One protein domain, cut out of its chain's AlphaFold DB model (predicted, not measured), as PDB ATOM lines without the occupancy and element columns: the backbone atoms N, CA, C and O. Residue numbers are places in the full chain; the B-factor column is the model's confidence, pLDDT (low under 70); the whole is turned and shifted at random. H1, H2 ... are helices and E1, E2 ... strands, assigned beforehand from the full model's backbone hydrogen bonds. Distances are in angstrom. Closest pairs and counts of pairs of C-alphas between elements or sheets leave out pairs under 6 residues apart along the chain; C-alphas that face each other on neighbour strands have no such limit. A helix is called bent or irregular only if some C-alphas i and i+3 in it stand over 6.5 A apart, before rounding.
ATOM      1  N   SER A  15     -36.417   0.035 -15.585       88.94
ATOM      2  CA  SER A  15     -35.140   0.046 -14.862       88.94
ATOM      3  C   SER A  15     -34.382   1.349 -15.146       88.94
ATOM      4  O   SER A  15     -34.453   1.898 -16.250       88.94
ATOM      5  N   GLN A  16     -33.664   1.884 -14.159       91.81
ATOM      6  CA  GLN A  16     -32.862   3.098 -14.330       91.81
ATOM      7  C   GLN A  16     -31.558   3.040 -13.537       91.81
ATOM      8  O   GLN A  16     -31.527   2.535 -12.420       91.81
ATOM      9  N   ALA A  17     -30.514   3.646 -14.093       90.06
ATOM     10  CA  ALA A  17     -29.242   3.889 -13.434       90.06
ATOM     11  C   ALA A  17     -28.914   5.384 -13.514       90.06
ATOM     12  O   ALA A  17     -28.883   5.965 -14.602       90.06
ATOM     13  N   VAL A  18     -28.676   6.014 -12.363       92.56
ATOM     14  CA  VAL A  18     -28.220   7.408 -12.259       92.56
ATOM     15  C   VAL A  18     -26.742   7.391 -11.905       92.56
ATOM     16  O   VAL A  18     -26.326   6.692 -10.986       92.56
ATOM     17  N   PHE A  19     -25.940   8.129 -12.657       91.88
ATOM     18  CA  PHE A  19     -24.490   8.162 -12.509       91.88
ATOM     19  C   PHE A  19     -23.963   9.511 -12.995       91.88
ATOM     20  O   PHE A  19     -24.720  10.343 -13.469       91.88
ATOM     21  N   GLU A  20     -22.667   9.760 -12.878       93.69
ATOM     22  CA  GLU A  20     -22.042  10.880 -13.575       93.69
ATOM     23  C   GLU A  20     -20.674  10.418 -14.053       93.69
ATOM     24  O   GLU A  20     -19.784  10.158 -13.244       93.69
ATOM     25  N   GLN A  21     -20.534  10.220 -15.362       91.75
ATOM     26  CA  GLN A  21     -19.290   9.743 -15.961       91.75
ATOM     27  C   GLN A  21     -19.021  10.441 -17.288       91.75
ATOM     28  O   GLN A  21     -19.941  10.717 -18.059       91.75
ATOM     29  N   ALA A  22     -17.744  10.701 -17.559       92.62
ATOM     30  CA  ALA A  22     -17.312  11.131 -18.878       92.62
ATOM     31  C   ALA A  22     -17.583  10.006 -19.886       92.62
ATOM     32  O   ALA A  22     -17.213   8.854 -19.658       92.62
ATOM     33  N   LEU A  23     -18.234  10.349 -20.992       90.94
ATOM     34  CA  LEU A  23     -18.533   9.445 -22.088       90.94
ATOM     35  C   LEU A  23     -18.034  10.071 -23.384       90.94
ATOM     36  O   LEU A  23     -18.375  11.207 -23.705       90.94
ATOM     37  N   GLU A  24     -17.256   9.309 -24.139       90.12
ATOM     38  CA  GLU A  24     -16.867   9.675 -25.493       90.12
ATOM     39  C   GLU A  24     -17.637   8.798 -26.477       90.12
ATOM     40  O   GLU A  24     -17.581   7.566 -26.388       90.12
ATOM     41  N   LEU A  25     -18.363   9.443 -27.388       89.25
ATOM     42  CA  LEU A  25     -18.962   8.794 -28.548       89.25
ATOM     43  C   LEU A  25     -18.133   9.134 -29.784       89.25
ATOM     44  O   LEU A  25     -17.672  10.264 -29.934       89.25
ATOM     45  N   VAL A  26     -17.962   8.163 -30.669       83.50
ATOM     46  CA  VAL A  26     -17.249   8.332 -31.935       83.50
ATOM     47  C   VAL A  26     -18.282   8.382 -33.049       83.50
ATOM     48  O   VAL A  26     -19.116   7.484 -33.167       83.50
ATOM     49  N   THR A  27     -18.267   9.432 -33.856       80.19
ATOM     50  CA  THR A  27     -19.108   9.498 -35.055       80.19
ATOM     51  C   THR A  27     -18.644   8.449 -36.066       80.19
ATOM     52  O   THR A  27     -17.521   7.937 -36.012       80.19
ATOM     53  N   LEU A  28     -19.478   8.135 -37.046       68.88
ATOM     54  CA  LEU A  28     -19.084   7.315 -38.186       68.88
ATOM     55  C   LEU A  28     -17.978   7.988 -39.006       68.88
ATOM     56  O   LEU A  28     -17.112   7.312 -39.558       68.88
ATOM     57  N   THR A  29     -17.941   9.319 -38.998       65.94
ATOM     58  CA  THR A  29     -16.873  10.157 -39.553       65.94
ATOM     59  C   THR A  29     -15.690  10.355 -38.586       65.94
ATOM     60  O   THR A  29     -14.779  11.133 -38.872       65.94
ATOM     61  N   GLY A  30     -15.619   9.565 -37.508       67.25
ATOM     62  CA  GLY A  30     -14.481   9.412 -36.595       67.25
ATOM     63  C   GLY A  30     -14.184  10.593 -35.672       67.25
ATOM     64  O   GLY A  30     -13.220  10.538 -34.908       67.25
ATOM     65  N   GLU A  31     -14.992  11.649 -35.691       79.06
ATOM     66  CA  GLU A  31     -14.938  12.689 -34.676       79.06
ATOM     67  C   GLU A  31     -15.296  12.126 -33.300       79.06
ATOM     68  O   GLU A  31     -16.223  11.333 -33.126       79.06
ATOM     69  N   ARG A  32     -14.549  12.574 -32.291       86.81
ATOM     70  CA  ARG A  32     -14.769  12.212 -30.892       86.81
ATOM     71  C   ARG A  32     -15.604  13.291 -30.221       86.81
ATOM     72  O   ARG A  32     -15.200  14.452 -30.142       86.81
ATOM     73  N   LEU A  33     -16.772  12.897 -29.738       91.38
ATOM     74  CA  LEU A  33     -17.745  13.756 -29.083       91.38
ATOM     75  C   LEU A  33     -17.750  13.446 -27.588       91.38
ATOM     76  O   LEU A  33     -18.158  12.363 -27.165       91.38
ATOM     77  N   ALA A  34     -17.285  14.406 -26.794       94.44
ATOM     78  CA  ALA A  34     -17.213  14.273 -25.347       94.44
ATOM     79  C   ALA A  34     -18.507  14.759 -24.678       94.44
ATOM     80  O   ALA A  34     -18.964  15.883 -24.906       94.44
ATOM     81  N   PHE A  35     -19.055  13.925 -23.801       96.56
ATOM     82  CA  PHE A  35     -20.257  14.183 -23.019       96.56
ATOM     83  C   PHE A  35     -20.033  13.842 -21.547       96.56
ATOM     84  O   PHE A  35     -19.205  12.999 -21.201       96.56
ATOM     85  N   THR A  36     -20.857  14.421 -20.682       96.50
ATOM     86  CA  THR A  36     -21.079  13.898 -19.332       96.50
ATOM     87  C   THR A  36     -22.371  13.092 -19.339       96.50
ATOM     88  O   THR A  36     -23.460  13.653 -19.451       96.50
ATOM     89  N   ALA A  37     -22.273  11.771 -19.239       94.81
ATOM     90  CA  ALA A  37     -23.428  10.890 -19.146       94.81
ATOM     91  C   ALA A  37     -23.945  10.847 -17.703       94.81
ATOM     92  O   ALA A  37     -23.172  10.636 -16.767       94.81
ATOM     93  N   ARG A  38     -25.254  11.074 -17.534       95.00
ATOM     94  CA  ARG A  38     -25.881  11.259 -16.215       95.00
ATOM     95  C   ARG A  38     -26.895  10.196 -15.817       95.00
ATOM     96  O   ARG A  38     -27.167   9.965 -14.640       95.00
ATOM     97  N   ARG A  39     -27.561   9.600 -16.798       94.50
ATOM     98  CA  ARG A  39     -28.643   8.659 -16.520       94.50
ATOM     99  C   ARG A  39     -28.882   7.763 -17.709       94.50
ATOM    100  O   ARG A  39     -28.966   8.263 -18.825       94.50
ATOM    101  N   LEU A  40     -29.075   6.480 -17.446       93.00
ATOM    102  CA  LEU A  40     -29.563   5.513 -18.414       93.00
ATOM    103  C   LEU A  40     -30.880   4.944 -17.895       93.00
ATOM    104  O   LEU A  40     -30.977   4.535 -16.740       93.00
ATOM    105  N   ARG A  41     -31.906   4.946 -18.734       91.75
ATOM    106  CA  ARG A  41     -33.222   4.391 -18.430       91.75
ATOM    107  C   ARG A  41     -33.565   3.355 -19.478       91.75
ATOM    108  O   ARG A  41     -33.385   3.601 -20.663       91.75
ATOM    109  N   VAL A  42     -34.113   2.237 -19.036       88.38
ATOM    110  CA  VAL A  42     -34.682   1.216 -19.907       88.38
ATOM    111  C   VAL A  42     -36.130   1.010 -19.491       88.38
ATOM    112  O   VAL A  42     -36.423   0.894 -18.303       88.38
ATOM    113  N   SER A  43     -37.048   0.997 -20.444       86.94
ATOM    114  CA  SER A  43     -38.472   0.790 -20.170       86.94
ATOM    115  C   SER A  43     -39.164   0.033 -21.294       86.94
ATOM    116  O   SER A  43     -38.702   0.078 -22.432       86.94
ATOM    117  N   GLY A  44     -40.301  -0.589 -20.985       77.00
ATOM    118  CA  GLY A  44     -41.168  -1.267 -21.949       77.00
ATOM    119  C   GLY A  44     -40.837  -2.748 -22.145       77.00
ATOM    120  O   GLY A  44     -39.765  -3.223 -21.782       77.00
ATOM    121  N   GLU A  45     -41.763  -3.493 -22.745       66.06
ATOM    122  CA  GLU A  45     -41.646  -4.942 -22.938       66.06
ATOM    123  C   GLU A  45     -41.199  -5.317 -24.358       66.06
ATOM    124  O   GLU A  45     -41.625  -4.709 -25.342       66.06
ATOM    125  N   ALA A  46     -40.357  -6.354 -24.464       64.19
ATOM    126  CA  ALA A  46     -39.924  -6.989 -25.715       64.19
ATOM    127  C   ALA A  46     -39.660  -6.006 -26.883       64.19
ATOM    128  O   ALA A  46     -38.666  -5.280 -26.875       64.19
ATOM    129  N   ALA A  47     -40.545  -5.969 -27.886       59.22
ATOM    130  CA  ALA A  47     -40.403  -5.162 -29.101       59.22
ATOM    131  C   ALA A  47     -40.665  -3.652 -28.911       59.22
ATOM    132  O   ALA A  47     -40.371  -2.875 -29.816       59.22
ATOM    133  N   GLN A  48     -41.211  -3.227 -27.765       67.25
ATOM    134  CA  GLN A  48     -41.477  -1.816 -27.444       67.25
ATOM    135  C   GLN A  48     -40.467  -1.232 -26.451       67.25
ATOM    136  O   GLN A  48     -40.721  -0.201 -25.827       67.25
ATOM    137  N   ARG A  49     -39.321  -1.898 -26.282       76.12
ATOM    138  CA  ARG A  49     -38.259  -1.416 -25.406       76.12
ATOM    139  C   ARG A  49     -37.764  -0.043 -25.853       76.12
ATOM    140  O   ARG A  49     -37.638   0.267 -27.035       76.12
ATOM    141  N   ALA A  50     -37.484   0.795 -24.871       83.19
ATOM    142  CA  ALA A  50     -36.832   2.075 -25.049       83.19
ATOM    143  C   ALA A  50     -35.639   2.124 -24.104       83.19
ATOM    144  O   ALA A  50     -35.791   1.905 -22.905       83.19
ATOM    145  N   CYS A  51     -34.459   2.410 -24.649       88.88
ATOM    146  CA  CYS A  51     -33.272   2.732 -23.871       88.88
ATOM    147  C   CYS A  51     -32.942   4.210 -24.099       88.88
ATOM    148  O   CYS A  51     -32.721   4.622 -25.236       88.88
ATOM    149  N   GLU A  52     -32.960   5.000 -23.032       92.88
ATOM    150  CA  GLU A  52     -32.717   6.439 -23.036       92.88
ATOM    151  C   GLU A  52     -31.450   6.764 -22.252       92.88
ATOM    152  O   GLU A  52     -31.297   6.348 -21.104       92.88
ATOM    153  N   LEU A  53     -30.572   7.565 -22.844       94.75
ATOM    154  CA  LEU A  53     -29.362   8.084 -22.229       94.75
ATOM    155  C   LEU A  53     -29.472   9.603 -22.105       94.75
ATOM    156  O   LEU A  53     -29.696  10.311 -23.084       94.75
ATOM    157  N   THR A  54     -29.333  10.110 -20.883       96.75
ATOM    158  CA  THR A  54     -29.227  11.544 -20.605       96.75
ATOM    159  C   THR A  54     -27.756  11.946 -20.620       96.75
ATOM    160  O   THR A  54     -26.963  11.446 -19.816       96.75
ATOM    161  N   LEU A  55     -27.413  12.862 -21.518       97.12
ATOM    162  CA  LEU A  55     -26.080  13.409 -21.737       97.12
ATOM    163  C   LEU A  55     -26.082  14.908 -21.442       97.12
ATOM    164  O   LEU A  55     -27.074  15.592 -21.667       97.12
ATOM    165  N   GLU A  56     -24.959  15.441 -20.990       97.25
ATOM    166  CA  GLU A  56     -24.675  16.871 -21.017       97.25
ATOM    167  C   GLU A  56     -23.525  17.118 -21.992       97.25
ATOM    168  O   GLU A  56     -22.457  16.515 -21.878       97.25
ATOM    169  N   ALA A  57     -23.766  17.986 -22.967       96.81
ATOM    170  CA  ALA A  57     -22.808  18.388 -23.980       96.81
ATOM    171  C   ALA A  57     -22.361  19.828 -23.723       96.81
ATOM    172  O   ALA A  57     -23.185  20.709 -23.461       96.81
ATOM    173  N   ALA A  58     -21.064  20.105 -23.866       96.69
ATOM    174  CA  ALA A  58     -20.606  21.484 -24.005       96.69
ATOM    175  C   ALA A  58     -21.219  22.116 -25.268       96.69
ATOM    176  O   ALA A  58     -21.511  21.416 -26.240       96.69
ATOM    177  N   TRP A  59     -21.364  23.446 -25.287       94.69
ATOM    178  CA  TRP A  59     -21.938  24.157 -26.438       94.69
ATOM    179  C   TRP A  59     -21.250  23.802 -27.764       94.69
ATOM    180  O   TRP A  59     -21.915  23.594 -28.772       94.69
ATOM    181  N   THR A  60     -19.920  23.693 -27.760       95.12
ATOM    182  CA  THR A  60     -19.128  23.342 -28.949       95.12
ATOM    183  C   THR A  60     -19.464  21.954 -29.489       95.12
ATOM    184  O   THR A  60     -19.574  21.790 -30.700       95.12
ATOM    185  N   VAL A  61     -19.688  20.975 -28.609       95.56
ATOM    186  CA  VAL A  61     -20.093  19.613 -28.990       95.56
ATOM    187  C   VAL A  61     -21.510  19.624 -29.558       95.56
ATOM    188  O   VAL A  61     -21.756  19.037 -30.604       95.56
ATOM    189  N   TYR A  62     -22.435  20.349 -28.925       94.50
ATOM    190  CA  TYR A  62     -23.800  20.498 -29.437       94.50
ATOM    191  C   TYR A  62     -23.854  21.205 -30.807       94.50
ATOM    192  O   TYR A  62     -24.596  20.794 -31.702       94.50
ATOM    193  N   ALA A  63     -23.034  22.238 -31.010       91.31
ATOM    194  CA  ALA A  63     -22.913  22.910 -32.300       91.31
ATOM    195  C   ALA A  63     -22.342  21.970 -33.378       91.31
ATOM    196  O   ALA A  63     -22.840  21.954 -34.499       91.31
ATOM    197  N   ALA A  64     -21.353  21.138 -33.031       89.19
ATOM    198  CA  ALA A  64     -20.809  20.133 -33.942       89.19
ATOM    199  C   ALA A  64     -21.855  19.067 -34.306       89.19
ATOM    200  O   ALA A  64     -22.033  18.773 -35.482       89.19
ATOM    201  N   LEU A  65     -22.612  18.562 -33.324       90.50
ATOM    202  CA  LEU A  65     -23.716  17.623 -33.544       90.50
ATOM    203  C   LEU A  65     -24.759  18.157 -34.531       90.50
ATOM    204  O   LEU A  65     -25.203  17.438 -35.419       90.50
ATOM    205  N   THR A  66     -25.171  19.416 -34.376       88.38
ATOM    206  CA  THR A  66     -26.203  20.005 -35.242       88.38
ATOM    207  C   THR A  66     -25.690  20.343 -36.639       88.38
ATOM    208  O   THR A  66     -26.483  20.276 -37.578       88.38
ATOM    209  N   ALA A  67     -24.403  20.677 -36.775       84.25
ATOM    210  CA  ALA A  67     -23.744  20.934 -38.054       84.25
ATOM    211  C   ALA A  67     -23.423  19.645 -38.829       84.25
ATOM    212  O   ALA A  67     -23.589  19.617 -40.043       84.25
ATOM    213  N   GLY A  68     -22.988  18.592 -38.132       78.44
ATOM    214  CA  GLY A  68     -22.717  17.269 -38.703       78.44
ATOM    215  C   GLY A  68     -23.954  16.377 -38.821       78.44
ATOM    216  O   GLY A  68     -23.845  15.249 -39.282       78.44
ATOM    217  N   GLU A  69     -25.118  16.860 -38.372       84.00
ATOM    218  CA  GLU A  69     -26.393  16.125 -38.341       84.00
ATOM    219  C   GLU A  69     -26.331  14.773 -37.601       84.00
ATOM    220  O   GLU A  69     -27.185  13.900 -37.774       84.00
ATOM    221  N   TRP A  70     -25.349  14.616 -36.716       85.56
ATOM    222  CA  TRP A  70     -25.109  13.389 -35.964       85.56
ATOM    223  C   TRP A  70     -26.187  13.134 -34.916       85.56
ATOM    224  O   TRP A  70     -26.913  14.029 -34.481       85.56
ATOM    225  N   MET A  71     -26.276  11.879 -34.479       90.19
ATOM    226  CA  MET A  71     -27.270  11.423 -33.505       90.19
ATOM    227  C   MET A  71     -28.721  11.765 -33.905       90.19
ATOM    228  O   MET A  71     -29.554  12.118 -33.064       90.19
ATOM    229  N   GLY A  72     -29.027  11.731 -35.206       85.38
ATOM    230  CA  GLY A  72     -30.357  12.038 -35.735       85.38
ATOM    231  C   GLY A  72     -30.751  13.513 -35.634       85.38
ATOM    232  O   GLY A  72     -31.941  13.826 -35.666       85.38
ATOM    233  N   LEU A  73     -29.793  14.431 -35.499       86.62
ATOM    234  CA  LEU A  73     -30.067  15.863 -35.392       86.62
ATOM    235  C   LEU A  73     -30.158  16.566 -36.748       86.62
ATOM    236  O   LEU A  73     -29.912  17.762 -36.792       86.62
ATOM    237  N   ALA A  74     -30.541  15.902 -37.838       82.12
ATOM    238  CA  ALA A  74     -30.770  16.572 -39.123       82.12
ATOM    239  C   ALA A  74     -31.795  17.719 -39.019       82.12
ATOM    240  O   ALA A  74     -32.702  17.687 -38.180       82.12
ATOM    241  N   ALA A  75     -31.690  18.738 -39.881       77.00
ATOM    242  CA  ALA A  75     -32.568  19.917 -39.814       77.00
ATOM    243  C   ALA A  75     -34.069  19.576 -39.832       77.00
ATOM    244  O   ALA A  75     -34.838  20.140 -39.047       77.00
ATOM    245  N   ALA A  76     -34.464  18.601 -40.655       73.06
ATOM    246  CA  ALA A  76     -35.834  18.102 -40.728       73.06
ATOM    247  C   ALA A  76     -36.298  17.442 -39.415       73.06
ATOM    248  O   ALA A  76     -37.436  17.636 -38.990       73.06
ATOM    249  N   ALA A  77     -35.408  16.721 -38.723       78.12
ATOM    250  CA  ALA A  77     -35.730  16.030 -37.474       78.12
ATOM    251  C   ALA A  77     -35.974  16.985 -36.297       78.12
ATOM    252  O   ALA A  77     -36.643  16.613 -35.333       78.12
ATOM    253  N   ARG A  78     -35.457  18.217 -36.376       82.19
ATOM    254  CA  ARG A  78     -35.632  19.271 -35.363       82.19
ATOM    255  C   ARG A  78     -36.914  20.093 -35.565       82.19
ATOM    256  O   ARG A  78     -37.153  21.018 -34.802       82.19
ATOM    257  N   GLY A  79     -37.706  19.817 -36.608       67.81
ATOM    258  CA  GLY A  79     -38.946  20.556 -36.888       67.81
ATOM    259  C   GLY A  79     -38.737  22.042 -37.209       67.81
ATOM    260  O   GLY A  79     -39.637  22.846 -37.000       67.81
ATOM    261  N   GLY A  80     -37.540  22.426 -37.676       58.78
ATOM    262  CA  GLY A  80     -37.164  23.829 -37.897       58.78
ATOM    263  C   GLY A  80     -36.759  24.598 -36.629       58.78
ATOM    264  O   GLY A  80     -36.263  25.717 -36.737       58.78
ATOM    265  N   GLU A  81     -36.880  23.999 -35.442       58.22
ATOM    266  CA  GLU A  81     -36.439  24.581 -34.171       58.22
ATOM    267  C   GLU A  81     -34.951  24.277 -33.934       58.22
ATOM    268  O   GLU A  81     -34.557  23.440 -33.124       58.22
ATOM    269  N   THR A  82     -34.064  24.941 -34.676       57.00
ATOM    270  CA  THR A  82     -32.620  24.899 -34.395       57.00
ATOM    271  C   THR A  82     -32.299  25.749 -33.179       57.00
ATOM    272  O   THR A  82     -31.895  26.897 -33.345       57.00
ATOM    273  N   GLY A  83     -32.508  25.219 -31.969       55.75
ATOM    274  CA  GLY A  83     -32.057  25.854 -30.726       55.75
ATOM    275  C   GLY A  83     -32.374  27.351 -30.653       55.75
ATOM    276  O   GLY A  83     -31.564  28.114 -30.132       55.75
ATOM    277  N   SER A  84     -33.495  27.789 -31.239       56.47
ATOM    278  CA  SER A  84     -33.872  29.195 -31.352       56.47
ATOM    279  C   SER A  84     -34.239  29.685 -29.957       56.47
ATOM    280  O   SER A  84     -35.376  29.552 -29.515       56.47
ATOM    281  N   GLY A  85     -33.226  30.143 -29.228       70.88
ATOM    282  CA  GLY A  85     -33.303  30.472 -27.809       70.88
ATOM    283  C   GLY A  85     -32.073  30.030 -27.019       70.88
ATOM    284  O   GLY A  85     -31.770  30.655 -26.010       70.88
ATOM    285  N   PHE A  86     -31.330  29.012 -27.469       88.81
ATOM    286  CA  PHE A  86     -30.134  28.550 -26.764       88.81
ATOM    287  C   PHE A  86     -29.017  29.594 -26.816       88.81
ATOM    288  O   PHE A  86     -28.685  30.138 -27.867       88.81
ATOM    289  N   GLU A  87     -28.404  29.833 -25.664       87.94
ATOM    290  CA  GLU A  87     -27.282  30.739 -25.492       87.94
ATOM    291  C   GLU A  87     -25.958  30.025 -25.795       87.94
ATOM    292  O   GLU A  87     -25.648  29.001 -25.166       87.94
ATOM    293  N   PRO A  88     -25.136  30.565 -26.712       90.00
ATOM    294  CA  PRO A  88     -23.792  30.065 -26.935       90.00
ATOM    295  C   PRO A  88     -22.958  30.033 -25.652       90.00
ATOM    296  O   PRO A  88     -23.004  30.944 -24.830       90.00
ATOM    297  N   GLY A  89     -22.161  28.978 -25.490       90.81
ATOM    298  CA  GLY A  89     -21.270  28.796 -24.341       90.81
ATOM    299  C   GLY A  89     -21.901  28.111 -23.125       90.81
ATOM    300  O   GLY A  89     -21.161  27.662 -22.252       90.81
ATOM    301  N   ARG A  90     -23.230  27.947 -23.073       92.19
ATOM    302  CA  ARG A  90     -23.888  27.157 -22.019       92.19
ATOM    303  C   ARG A  90     -24.047  25.686 -22.424       92.19
ATOM    304  O   ARG A  90     -24.353  25.408 -23.587       92.19
ATOM    305  N   PRO A  91     -23.883  24.739 -21.483       94.56
ATOM    306  CA  PRO A  91     -24.054  23.321 -21.769       94.56
ATOM    307  C   PRO A  91     -25.511  22.983 -22.096       94.56
ATOM    308  O   PRO A  91     -26.442  23.595 -21.567       94.56
ATOM    309  N   VAL A  92     -25.689  21.982 -22.951       95.81
ATOM    310  CA  VAL A  92     -26.988  21.483 -23.402       95.81
ATOM    311  C   VAL A  92     -27.169  20.061 -22.880       95.81
ATOM    312  O   VAL A  92     -26.324  19.194 -23.081       95.81
ATOM    313  N   GLU A  93     -28.279  19.822 -22.198       96.62
ATOM    314  CA  GLU A  93     -28.728  18.499 -21.783       96.62
ATOM    315  C   GLU A  93     -29.452  17.832 -22.957       96.62
ATOM    316  O   GLU A  93     -30.387  18.401 -23.519       96.62
ATOM    317  N   LEU A  94     -29.026  16.630 -23.329       96.56
ATOM    318  CA  LEU A  94     -29.595  15.835 -24.408       96.56
ATOM    319  C   LEU A  94     -30.198  14.560 -23.826       96.56
ATOM    320  O   LEU A  94     -29.548  13.852 -23.058       96.56
ATOM    321  N   THR A  95     -31.417  14.230 -24.234       95.88
ATOM    322  CA  THR A  95     -31.986  12.894 -24.038       95.88
ATOM    323  C   THR A  95     -31.899  12.165 -25.368       95.88
ATOM    324  O   THR A  95     -32.541  12.581 -26.329       95.88
ATOM    325  N   ALA A  96     -31.112  11.094 -25.438       94.75
ATOM    326  CA  ALA A  96     -30.932  10.295 -26.644       94.75
ATOM    327  C   ALA A  96     -31.506   8.885 -26.475       94.75
ATOM    328  O   ALA A  96     -31.377   8.279 -25.417       94.75
ATOM    329  N   ARG A  97     -32.137   8.358 -27.524       91.88
ATOM    330  CA  ARG A  97     -32.742   7.025 -27.570       91.88
ATOM    331  C   ARG A  97     -31.853   6.077 -28.358       91.88
ATOM    332  O   ARG A  97     -31.428   6.412 -29.459       91.88
ATOM    333  N   LEU A  98     -31.603   4.888 -27.827       89.12
ATOM    334  CA  LEU A  98     -30.865   3.854 -28.542       89.12
ATOM    335  C   LEU A  98     -31.712   3.307 -29.698       89.12
ATOM    336  O   LEU A  98     -32.886   2.984 -29.494       89.12
ATOM    337  N   LYS A  99     -31.124   3.142 -30.883       86.00
ATOM    338  CA  LYS A  99     -31.799   2.553 -32.045       86.00
ATOM    339  C   LYS A  99     -32.315   1.133 -31.748       86.00
ATOM    340  O   LYS A  99     -31.590   0.340 -31.137       86.00
ATOM    341  N   PRO A 100     -33.508   0.744 -32.245       78.31
ATOM    342  CA  PRO A 100     -34.074  -0.590 -32.020       78.31
ATOM    343  C   PRO A 100     -33.155  -1.742 -32.449       78.31
ATOM    344  O   PRO A 100     -33.108  -2.778 -31.786       78.31
ATOM    345  N   ALA A 101     -32.396  -1.570 -33.536       73.00
ATOM    346  CA  ALA A 101     -31.454  -2.582 -34.010       73.00
ATOM    347  C   ALA A 101     -30.364  -2.899 -32.969       73.00
ATOM    348  O   ALA A 101     -30.061  -4.067 -32.740       73.00
ATOM    349  N   VAL A 102     -29.841  -1.873 -32.291       77.94
ATOM    350  CA  VAL A 102     -28.809  -2.021 -31.253       77.94
ATOM    351  C   VAL A 102     -29.417  -2.520 -29.941       77.94
ATOM    352  O   VAL A 102     -28.813  -3.337 -29.250       77.94
ATOM    353  N   GLN A 103     -30.650  -2.112 -29.616       78.00
ATOM    354  CA  GLN A 103     -31.368  -2.630 -28.446       78.00
ATOM    355  C   GLN A 103     -31.553  -4.155 -28.496       78.00
ATOM    356  O   GLN A 103     -31.316  -4.823 -27.492       78.00
ATOM    357  N   ARG A 104     -31.928  -4.708 -29.662       74.75
ATOM    358  CA  ARG A 104     -32.075  -6.164 -29.854       74.75
ATOM    359  C   ARG A 104     -30.768  -6.925 -29.624       74.75
ATOM    360  O   ARG A 104     -30.803  -8.033 -29.105       74.75
ATOM    361  N   ALA A 105     -29.629  -6.327 -29.975       70.12
ATOM    362  CA  ALA A 105     -28.318  -6.928 -29.729       70.12
ATOM    363  C   ALA A 105     -27.950  -6.938 -28.234       70.12
ATOM    364  O   ALA A 105     -27.350  -7.893 -27.747       70.12
ATOM    365  N   LEU A 106     -28.327  -5.899 -27.482       72.31
ATOM    366  CA  LEU A 106     -28.070  -5.837 -26.037       72.31
ATOM    367  C   LEU A 106     -28.973  -6.758 -25.219       72.31
ATOM    368  O   LEU A 106     -28.525  -7.344 -24.227       72.31
ATOM    369  N   TRP A 107     -30.234  -6.867 -25.630       75.06
ATOM    370  CA  TRP A 107     -31.230  -7.699 -24.975       75.06
ATOM    371  C   TRP A 107     -31.883  -8.664 -25.962       75.06
ATOM    372  O   TRP A 107     -32.930  -8.332 -26.527       75.06
ATOM    373  N   PRO A 108     -31.319  -9.872 -26.118       67.38
ATOM    374  CA  PRO A 108     -32.002 -10.950 -26.820       67.38
ATOM    375  C   PRO A 108     -33.334 -11.304 -26.140       67.38
ATOM    376  O   PRO A 108     -33.566 -10.979 -24.968       67.38
ATOM    377  N   ASP A 109     -34.219 -11.961 -26.890       65.50
ATOM    378  CA  ASP A 109     -35.581 -12.276 -26.454       65.50
ATOM    379  C   ASP A 109     -35.605 -12.978 -25.086       65.50
ATOM    380  O   ASP A 109     -34.864 -13.925 -24.825       65.50
ATOM    381  N   GLY A 110     -36.460 -12.480 -24.188       65.12
ATOM    382  CA  GLY A 110     -36.601 -12.997 -22.824       65.12
ATOM    383  C   GLY A 110     -35.578 -12.478 -21.806       65.12
ATOM    384  O   GLY A 110     -35.724 -12.771 -20.624       65.12
ATOM    385  N   ALA A 111     -34.578 -11.681 -22.206       68.94
ATOM    386  CA  ALA A 111     -33.651 -11.065 -21.253       68.94
ATOM    387  C   ALA A 111     -34.347 -10.000 -20.383       68.94
ATOM    388  O   ALA A 111     -35.105  -9.180 -20.910       68.94
ATOM    389  N   GLU A 112     -34.053  -9.973 -19.082       74.62
ATOM    390  CA  GLU A 112     -34.579  -8.972 -18.143       74.62
ATOM    391  C   GLU A 112     -34.111  -7.546 -18.473       74.62
ATOM    392  O   GLU A 112     -33.007  -7.321 -18.983       74.62
ATOM    393  N   LEU A 113     -34.972  -6.571 -18.169       74.88
ATOM    394  CA  LEU A 113     -34.692  -5.145 -18.318       74.88
ATOM    395  C   LEU A 113     -33.754  -4.680 -17.204       74.88
ATOM    396  O   LEU A 113     -34.182  -4.451 -16.078       74.88
ATOM    397  N   ASP A 114     -32.483  -4.499 -17.542       83.31
ATOM    398  CA  ASP A 114     -31.455  -4.115 -16.577       83.31
ATOM    399  C   ASP A 114     -30.627  -2.935 -17.098       83.31
ATOM    400  O   ASP A 114     -29.749  -3.088 -17.955       83.31
ATOM    401  N   ALA A 115     -30.895  -1.742 -16.563       84.38
ATOM    402  CA  ALA A 115     -30.125  -0.546 -16.878       84.38
ATOM    403  C   ALA A 115     -28.634  -0.699 -16.528       84.38
ATOM    404  O   ALA A 115     -27.798  -0.122 -17.220       84.38
ATOM    405  N   GLU A 116     -28.266  -1.505 -15.528       82.19
ATOM    406  CA  GLU A 116     -26.864  -1.749 -15.181       82.19
ATOM    407  C   GLU A 116     -26.150  -2.600 -16.228       82.19
ATOM    408  O   GLU A 116     -24.968  -2.381 -16.501       82.19
ATOM    409  N   ARG A 117     -26.837  -3.562 -16.855       80.75
ATOM    410  CA  ARG A 117     -26.291  -4.321 -17.990       80.75
ATOM    411  C   ARG A 117     -25.969  -3.399 -19.160       80.75
ATOM    412  O   ARG A 117     -24.867  -3.477 -19.701       80.75
ATOM    413  N   ALA A 118     -26.891  -2.512 -19.531       80.94
ATOM    414  CA  ALA A 118     -26.638  -1.545 -20.598       80.94
ATOM    415  C   ALA A 118     -25.563  -0.529 -20.221       80.94
ATOM    416  O   ALA A 118     -24.720  -0.204 -21.053       80.94
ATOM    417  N   LEU A 119     -25.538  -0.077 -18.968       83.69
ATOM    418  CA  LEU A 119     -24.496   0.811 -18.471       83.69
ATOM    419  C   LEU A 119     -23.114   0.148 -18.528       83.69
ATOM    420  O   LEU A 119     -22.161   0.762 -19.001       83.69
ATOM    421  N   ARG A 120     -23.001  -1.121 -18.116       80.31
ATOM    422  CA  ARG A 120     -21.763  -1.908 -18.237       80.31
ATOM    423  C   ARG A 120     -21.352  -2.107 -19.691       80.31
ATOM    424  O   ARG A 120     -20.166  -2.030 -19.986       80.31
ATOM    425  N   ALA A 121     -22.301  -2.334 -20.595       77.62
ATOM    426  CA  ALA A 121     -22.009  -2.433 -22.023       77.62
ATOM    427  C   ALA A 121     -21.548  -1.088 -22.614       77.62
ATOM    428  O   ALA A 121     -20.649  -1.061 -23.447       77.62
ATOM    429  N   LEU A 122     -22.116   0.031 -22.161       80.19
ATOM    430  CA  LEU A 122     -21.735   1.370 -22.611       80.19
ATOM    431  C   LEU A 122     -20.352   1.793 -22.084       80.19
ATOM    432  O   LEU A 122     -19.577   2.409 -22.812       80.19
ATOM    433  N   LEU A 123     -20.044   1.470 -20.824       79.50
ATOM    434  CA  LEU A 123     -18.829   1.924 -20.137       79.50
ATOM    435  C   LEU A 123     -17.675   0.910 -20.139       79.50
ATOM    436  O   LEU A 123     -16.547   1.298 -19.844       79.50
ATOM    437  N   GLY A 124     -17.934  -0.360 -20.455       66.44
ATOM    438  CA  GLY A 124     -16.939  -1.437 -20.471       66.44
ATOM    439  C   GLY A 124     -15.920  -1.350 -21.617       66.44
ATOM    440  O   GLY A 124     -15.955  -0.415 -22.425       66.44
ATOM    441  N   GLU A 125     -15.007  -2.333 -21.658       53.41
ATOM    442  CA  GLU A 125     -13.824  -2.340 -22.543       53.41
ATOM    443  C   GLU A 125     -13.769  -3.453 -23.625       53.41
ATOM    444  O   GLU A 125     -12.824  -3.454 -24.408       53.41
ATOM    445  N   ALA A 126     -14.707  -4.414 -23.724       49.31
ATOM    446  CA  ALA A 126     -14.431  -5.656 -24.482       49.31
ATOM    447  C   ALA A 126     -15.622  -6.501 -25.021       49.31
ATOM    448  O   ALA A 126     -15.633  -7.713 -24.828       49.31
ATOM    449  N   ALA A 127     -16.616  -5.940 -25.724       52.38
ATOM    450  CA  ALA A 127     -17.542  -6.771 -26.528       52.38
ATOM    451  C   ALA A 127     -18.024  -6.060 -27.806       52.38
ATOM    452  O   ALA A 127     -18.119  -4.835 -27.830       52.38
ATOM    453  N   ALA A 128     -18.370  -6.808 -28.861       48.12
ATOM    454  CA  ALA A 128     -18.821  -6.259 -30.148       48.12
ATOM    455  C   ALA A 128     -20.076  -5.370 -30.034       48.12
ATOM    456  O   ALA A 128     -20.161  -4.321 -30.673       48.12
ATOM    457  N   ALA A 129     -20.997  -5.702 -29.122       49.50
ATOM    458  CA  ALA A 129     -22.143  -4.849 -28.792       49.50
ATOM    459  C   ALA A 129     -21.739  -3.474 -28.207       49.50
ATOM    460  O   ALA A 129     -22.493  -2.509 -28.324       49.50
ATOM    461  N   GLN A 130     -20.547  -3.355 -27.606       59.50
ATOM    462  CA  GLN A 130     -20.025  -2.100 -27.043       59.50
ATOM    463  C   GLN A 130     -19.520  -1.153 -28.129       59.50
ATOM    464  O   GLN A 130     -19.656   0.060 -27.987       59.50
ATOM    465  N   VAL A 131     -18.970  -1.702 -29.221       59.94
ATOM    466  CA  VAL A 131     -18.528  -0.908 -30.376       59.94
ATOM    467  C   VAL A 131     -19.705  -0.100 -30.893       59.94
ATOM    468  O   VAL A 131     -19.625   1.119 -30.953       59.94
ATOM    469  N   LEU A 132     -20.837  -0.769 -31.131       68.00
ATOM    470  CA  LEU A 132     -22.062  -0.119 -31.587       68.00
ATOM    471  C   LEU A 132     -22.530   0.952 -30.598       68.00
ATOM    472  O   LEU A 132     -22.825   2.066 -31.016       68.00
ATOM    473  N   LEU A 133     -22.540   0.679 -29.291       77.19
ATOM    474  CA  LEU A 133     -23.012   1.653 -28.296       77.19
ATOM    475  C   LEU A 133     -22.166   2.921 -28.185       77.19
ATOM    476  O   LEU A 133     -22.695   3.955 -27.779       77.19
ATOM    477  N   ARG A 134     -20.875   2.849 -28.517       83.12
ATOM    478  CA  ARG A 134     -19.981   4.012 -28.516       83.12
ATOM    479  C   ARG A 134     -20.034   4.802 -29.820       83.12
ATOM    480  O   ARG A 134     -19.396   5.848 -29.895       83.12
ATOM    481  N   HIS A 135     -20.821   4.369 -30.806       84.00
ATOM    482  CA  HIS A 135     -21.102   5.185 -31.980       84.00
ATOM    483  C   HIS A 135     -22.222   6.174 -31.730       84.00
ATOM    484  O   HIS A 135     -23.270   5.821 -31.187       84.00
ATOM    485  N   SER A 136     -22.015   7.412 -32.174       87.00
ATOM    486  CA  SER A 136     -23.029   8.456 -32.042       87.00
ATOM    487  C   SER A 136     -24.334   8.068 -32.757       87.00
ATOM    488  O   SER A 136     -25.424   8.313 -32.258       87.00
ATOM    489  N   GLU A 137     -24.238   7.334 -33.860       84.62
ATOM    490  CA  GLU A 137     -25.333   6.958 -34.749       84.62
ATOM    491  C   GLU A 137     -26.147   5.784 -34.225       84.62
ATOM    492  O   GLU A 137     -27.221   5.500 -34.740       84.62
ATOM    493  N   SER A 138     -25.710   5.151 -33.140       87.19
ATOM    494  CA  SER A 138     -26.565   4.245 -32.375       87.19
ATOM    495  C   SER A 138     -27.607   4.992 -31.547       87.19
ATOM    496  O   SER A 138     -28.578   4.381 -31.100       87.19
ATOM    497  N   TRP A 139     -27.437   6.299 -31.347       92.00
ATOM    498  CA  TRP A 139     -28.262   7.123 -30.476       92.00
ATOM    499  C   TRP A 139     -28.962   8.225 -31.269       92.00
ATOM    500  O   TRP A 139     -28.336   8.972 -32.005       92.00
ATOM    501  N   LEU A 140     -30.269   8.370 -31.082       91.75
ATOM    502  CA  LEU A 140     -31.083   9.411 -31.705       91.75
ATOM    503  C   LEU A 140     -31.527  10.413 -30.639       91.75
ATOM    504  O   LEU A 140     -32.246  10.046 -29.710       91.75
ATOM    505  N   VAL A 141     -31.106  11.676 -30.734       93.38
ATOM    506  CA  VAL A 141     -31.471  12.713 -29.755       93.38
ATOM    507  C   VAL A 141     -32.966  12.974 -29.834       93.38
ATOM    508  O   VAL A 141     -33.430  13.578 -30.788       93.38
ATOM    509  N   ALA A 142     -33.720  12.554 -28.824       91.62
ATOM    510  CA  ALA A 142     -35.150  12.807 -28.682       91.62
ATOM    511  C   ALA A 142     -35.440  14.229 -28.190       91.62
ATOM    512  O   ALA A 142     -36.434  14.840 -28.574       91.62
ATOM    513  N   GLU A 143     -34.587  14.772 -27.328       92.81
ATOM    514  CA  GLU A 143     -34.819  16.076 -26.716       92.81
ATOM    515  C   GLU A 143     -33.501  16.791 -26.441       92.81
ATOM    516  O   GLU A 143     -32.532  16.162 -26.015       92.81
ATOM    517  N   ALA A 144     -33.485  18.107 -26.638       94.38
ATOM    518  CA  ALA A 144     -32.388  18.976 -26.234       94.38
ATOM    519  C   ALA A 144     -32.924  20.095 -25.338       94.38
ATOM    520  O   ALA A 144     -33.913  20.745 -25.674       94.38
ATOM    521  N   LYS A 145     -32.267  20.330 -24.201       93.56
ATOM    522  CA  LYS A 145     -32.647  21.320 -23.188       93.56
ATOM    523  C   LYS A 145     -31.442  22.133 -22.737       93.56
ATOM    524  O   LYS A 145     -30.384  21.583 -22.459       93.56
ATOM    525  N   GLN A 146     -31.621  23.431 -22.543       92.44
ATOM    526  CA  GLN A 146     -30.628  24.318 -21.949       92.44
ATOM    527  C   GLN A 146     -31.225  25.030 -20.733       92.44
ATOM    528  O   GLN A 146     -32.390  25.434 -20.741       92.44
ATOM    529  N   ARG A 147     -30.439  25.163 -19.658       86.06
ATOM    530  CA  ARG A 147     -30.849  25.935 -18.476       86.06
ATOM    531  C   ARG A 147     -30.889  27.427 -18.810       86.06
ATOM    532  O   ARG A 147     -29.941  27.942 -19.399       86.06
ATOM    533  N   VAL A 148     -31.951  28.095 -18.373       82.38
ATOM    534  CA  VAL A 148     -32.177  29.537 -18.535       82.38
ATOM    535  C   VAL A 148     -32.047  30.209 -17.176       82.38
ATOM    536  O   VAL A 148     -32.483  29.648 -16.165       82.38
ATOM    537  N   ASP A 149     -31.454  31.401 -17.147       72.19
ATOM    538  CA  ASP A 149     -31.415  32.198 -15.925       72.19
ATOM    539  C   ASP A 149     -32.832  32.582 -15.516       72.19
ATOM    540  O   ASP A 149     -33.628  33.096 -16.303       72.19
ATOM    541  N   VAL A 150     -33.161  32.295 -14.263       65.88
ATOM    542  CA  VAL A 150     -34.485  32.569 -13.725       65.88
ATOM    543  C   VAL A 150     -34.547  34.050 -13.345       65.88
ATOM    544  O   VAL A 150     -33.691  34.497 -12.575       65.88
ATOM    545  N   PRO A 151     -35.528  34.827 -13.848       68.88
ATOM    546  CA  PRO A 151     -35.729  36.203 -13.407       68.88
ATOM    547  C   PRO A 151     -35.838  36.263 -11.881       68.88
ATOM    548  O   PRO A 151     -36.405  35.358 -11.269       68.88
ATOM    549  N   ALA A 152     -35.324  37.329 -11.262       65.94
ATOM    550  CA  ALA A 152     -35.252  37.462  -9.799       65.94
ATOM    551  C   ALA A 152     -36.613  37.282  -9.084       65.94
ATOM    552  O   ALA A 152     -36.660  36.939  -7.906       65.94
ATOM    553  N   GLU A 153     -37.711  37.463  -9.816       63.78
ATOM    554  CA  GLU A 153     -39.106  37.300  -9.392       63.78
ATOM    555  C   GLU A 153     -39.540  35.828  -9.206       63.78
ATOM    556  O   GLU A 153     -40.522  35.563  -8.520       63.78
ATOM    557  N   LEU A 154     -38.806  34.869  -9.783       61.88
ATOM    558  CA  LEU A 154     -39.081  33.421  -9.752       61.88
ATOM    559  C   LEU A 154     -37.996  32.632  -8.983       61.88
ATOM    560  O   LEU A 154     -37.789  31.438  -9.213       61.88
ATOM    561  N   ALA A 155     -37.277  33.299  -8.074       57.66
ATOM    562  CA  ALA A 155     -36.157  32.725  -7.331       57.66
ATOM    563  C   ALA A 155     -36.537  31.421  -6.592       57.66
ATOM    564  O   ALA A 155     -37.425  31.410  -5.742       57.66
ATOM    565  N   GLY A 156     -35.836  30.323  -6.909       58.25
ATOM    566  CA  GLY A 156     -35.998  29.006  -6.268       58.25
ATOM    567  C   GLY A 156     -36.237  27.830  -7.226       58.25
ATOM    568  O   GLY A 156     -36.150  26.682  -6.796       58.25
ATOM    569  N   GLY A 157     -36.507  28.091  -8.511       62.59
ATOM    570  CA  GLY A 157     -36.677  27.064  -9.549       62.59
ATOM    571  C   GLY A 157     -35.496  26.953 -10.522       62.59
ATOM    572  O   GLY A 157     -34.629  27.821 -10.568       62.59
ATOM    573  N   VAL A 158     -35.478  25.890 -11.334       66.25
ATOM    574  CA  VAL A 158     -34.610  25.773 -12.520       66.25
ATOM    575  C   VAL A 158     -35.501  25.882 -13.751       66.25
ATOM    576  O   VAL A 158     -36.314  24.992 -13.995       66.25
ATOM    577  N   LEU A 159     -35.351  26.953 -14.530       76.62
ATOM    578  CA  LEU A 159     -36.018  27.080 -15.822       76.62
ATOM    579  C   LEU A 159     -35.160  26.402 -16.898       76.62
ATOM    580  O   LEU A 159     -33.945  26.596 -16.959       76.62
ATOM    581  N   LYS A 160     -35.787  25.581 -17.741       79.88
ATOM    582  CA  LYS A 160     -35.154  24.975 -18.917       79.88
ATOM    583  C   LYS A 160     -35.978  25.326 -20.149       79.88
ATOM    584  O   LYS A 160     -37.200  25.219 -20.111       79.88
ATOM    585  N   GLN A 161     -35.298  25.695 -21.224       87.19
ATOM    586  CA  GLN A 161     -35.868  25.816 -22.565       87.19
ATOM    587  C   GLN A 161     -35.323  24.684 -23.433       87.19
ATOM    588  O   GLN A 161     -34.224  24.194 -23.176       87.19
ATOM    589  N   GLY A 162     -36.062  24.246 -24.442       89.31
ATOM    590  CA  GLY A 162     -35.668  23.096 -25.244       89.31
ATOM    591  C   GLY A 162     -36.617  22.824 -26.392       89.31
ATOM    592  O   GLY A 162     -37.674  23.441 -26.475       89.31
ATOM    593  N   TYR A 163     -36.230  21.874 -27.232       89.12
ATOM    594  CA  TYR A 163     -37.053  21.347 -28.314       89.12
ATOM    595  C   TYR A 163     -37.026  19.819 -28.283       89.12
ATOM    596  O   TYR A 163     -36.107  19.191 -27.738       89.12
ATOM    597  N   ARG A 164     -38.053  19.218 -28.883       89.69
ATOM    598  CA  ARG A 164     -38.154  17.773 -29.104       89.69
ATOM    599  C   ARG A 164     -37.935  17.494 -30.584       89.69
ATOM    600  O   ARG A 164     -38.341  18.283 -31.431       89.69
ATOM    601  N   THR A 165     -37.276  16.390 -30.892       87.81
ATOM    602  CA  THR A 165     -37.119  15.927 -32.272       87.81
ATOM    603  C   THR A 165     -38.236  14.957 -32.642       87.81
ATOM    604  O   THR A 165     -38.987  14.489 -31.782       87.81
TER     605      THR A 165
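AT A GLANCE: This is residues 15 to 165 of the 372 residues of an uncharacterized protein of Paenibacillus sp. MEC069 (UniProt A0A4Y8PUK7). The model is built on one strongly twisted wall of six strands, E1 to E6, with the long strands E1 and E2 sharply bent and five short helices gathered in two groups. H3, H4 and H5 cluster towards one end, where H4 packs along E1 and E2; towards the other end H1 packs on E2 and E4, with H2 near by. The link between E5 and E6, residues 149 to 158, reaches out at one end of the long axis. The printed part has 151 residues, with five named helices and six named strands in the order E1 E2 E3 H1 H2 E4 H3 H4 H5 E5 E6; the sheet's order is E1 E2 E3 E4 E5 E6, all antiparallel, and the class is mixed, helices and strands. The whole is compact, with a radius of gyration of the C-alphas of 16.0 A and spans of 51 by 36 by 28 A.

HOW THE PARTS SIT: E1, residues 15 to 26, and E2, residues 32 to 43, form an antiparallel hairpin at 158 degrees, with N 17 and O 40 within hydrogen-bond range at 2.8 A. E1 bends by 93 degrees at residue 20 and E2 by 78 degrees at residue 36. E3, residues 50 to 57, forms a hairpin with E2, N 38 and O 54 being 2.9 A apart; E1, E2 and E3 make a meander, each strand the antiparallel neighbour of the one before. H1, residues 59 to 67, is on the sheet at a height of 8.0 A and runs along the strands; it lies over E3, but only just, with 3 of its 9 C-alphas falling there. Its closest C-alphas to E2 are those of Val 61 and Leu 33, 6.3 A. H2, residues 75 to 78, only grazes the sheet, and is close to H1 but not clearly touching, Thr 66 and Ala 75 having C-alphas 7.8 A apart. E4, residues 92 to 98, is the antiparallel neighbour of E3, with N 94 and O 55 at 2.8 A. H3, residues 100 to 106, only grazes the sheet. H4, residues 115 to 123, is on the sheet at a height of 7.8 A, over E2 and along the strands at 7 degrees to E2 on the local plane; its closest C-alpha to E1 is that of Ala 115, 5.2 A from that of Gln 16. H1 and H4 on one face of the sheet give two layers, helices over a sheet. H5, residues 128 to 133, touches H4, about perpendicular at 85 degrees, and the closest C-alphas, of Ala 121 and Gln 130, are 5.4 A apart. H5 also touches H3 at a steep tilt of 44 degrees, opposite ways, closest at the C-alphas of Ala 105 and Ala 129, 6.6 A. E5, residues 139 to 148, bends by 58 degrees at residue 142 and is antiparallel to E4, with N 93 and O 145 at 2.8 A. E6, residues 159 to 164, is an edge strand and forms a hairpin with E5, with N 146 and O 161 at 2.8 A. Every O i to N i+4 pair is within hydrogen-bond range in H1 and H4; H3 has 2 of 3, H5 has 1 of 2, and H2 is too short for such a pair.

IN THESE COORDINATES: E1 begins at C-alpha 15, (-35.140, 0.046, -14.862), and is 26.1 A long; E2 is 28.4 A, E3 21.5 A, E4 18.8 A and E5 25.7 A. H1 is 12.2 A and H4 12.0 A. E6, 16.4 A long, ends at C-alpha 164, (-38.154, 17.773, -29.104).

THE WHOLE: The two C-alphas farthest apart, of Asp 109 and Glu 153, are 52.5 A apart. The printed part has no cut, and the link from H2 to E4, residues 79 to 91, is long. Mean pLDDT of the printed part is 81.1; 35 residues are under 70, among them 79 to 84, 124 to 132 and 150 to 158.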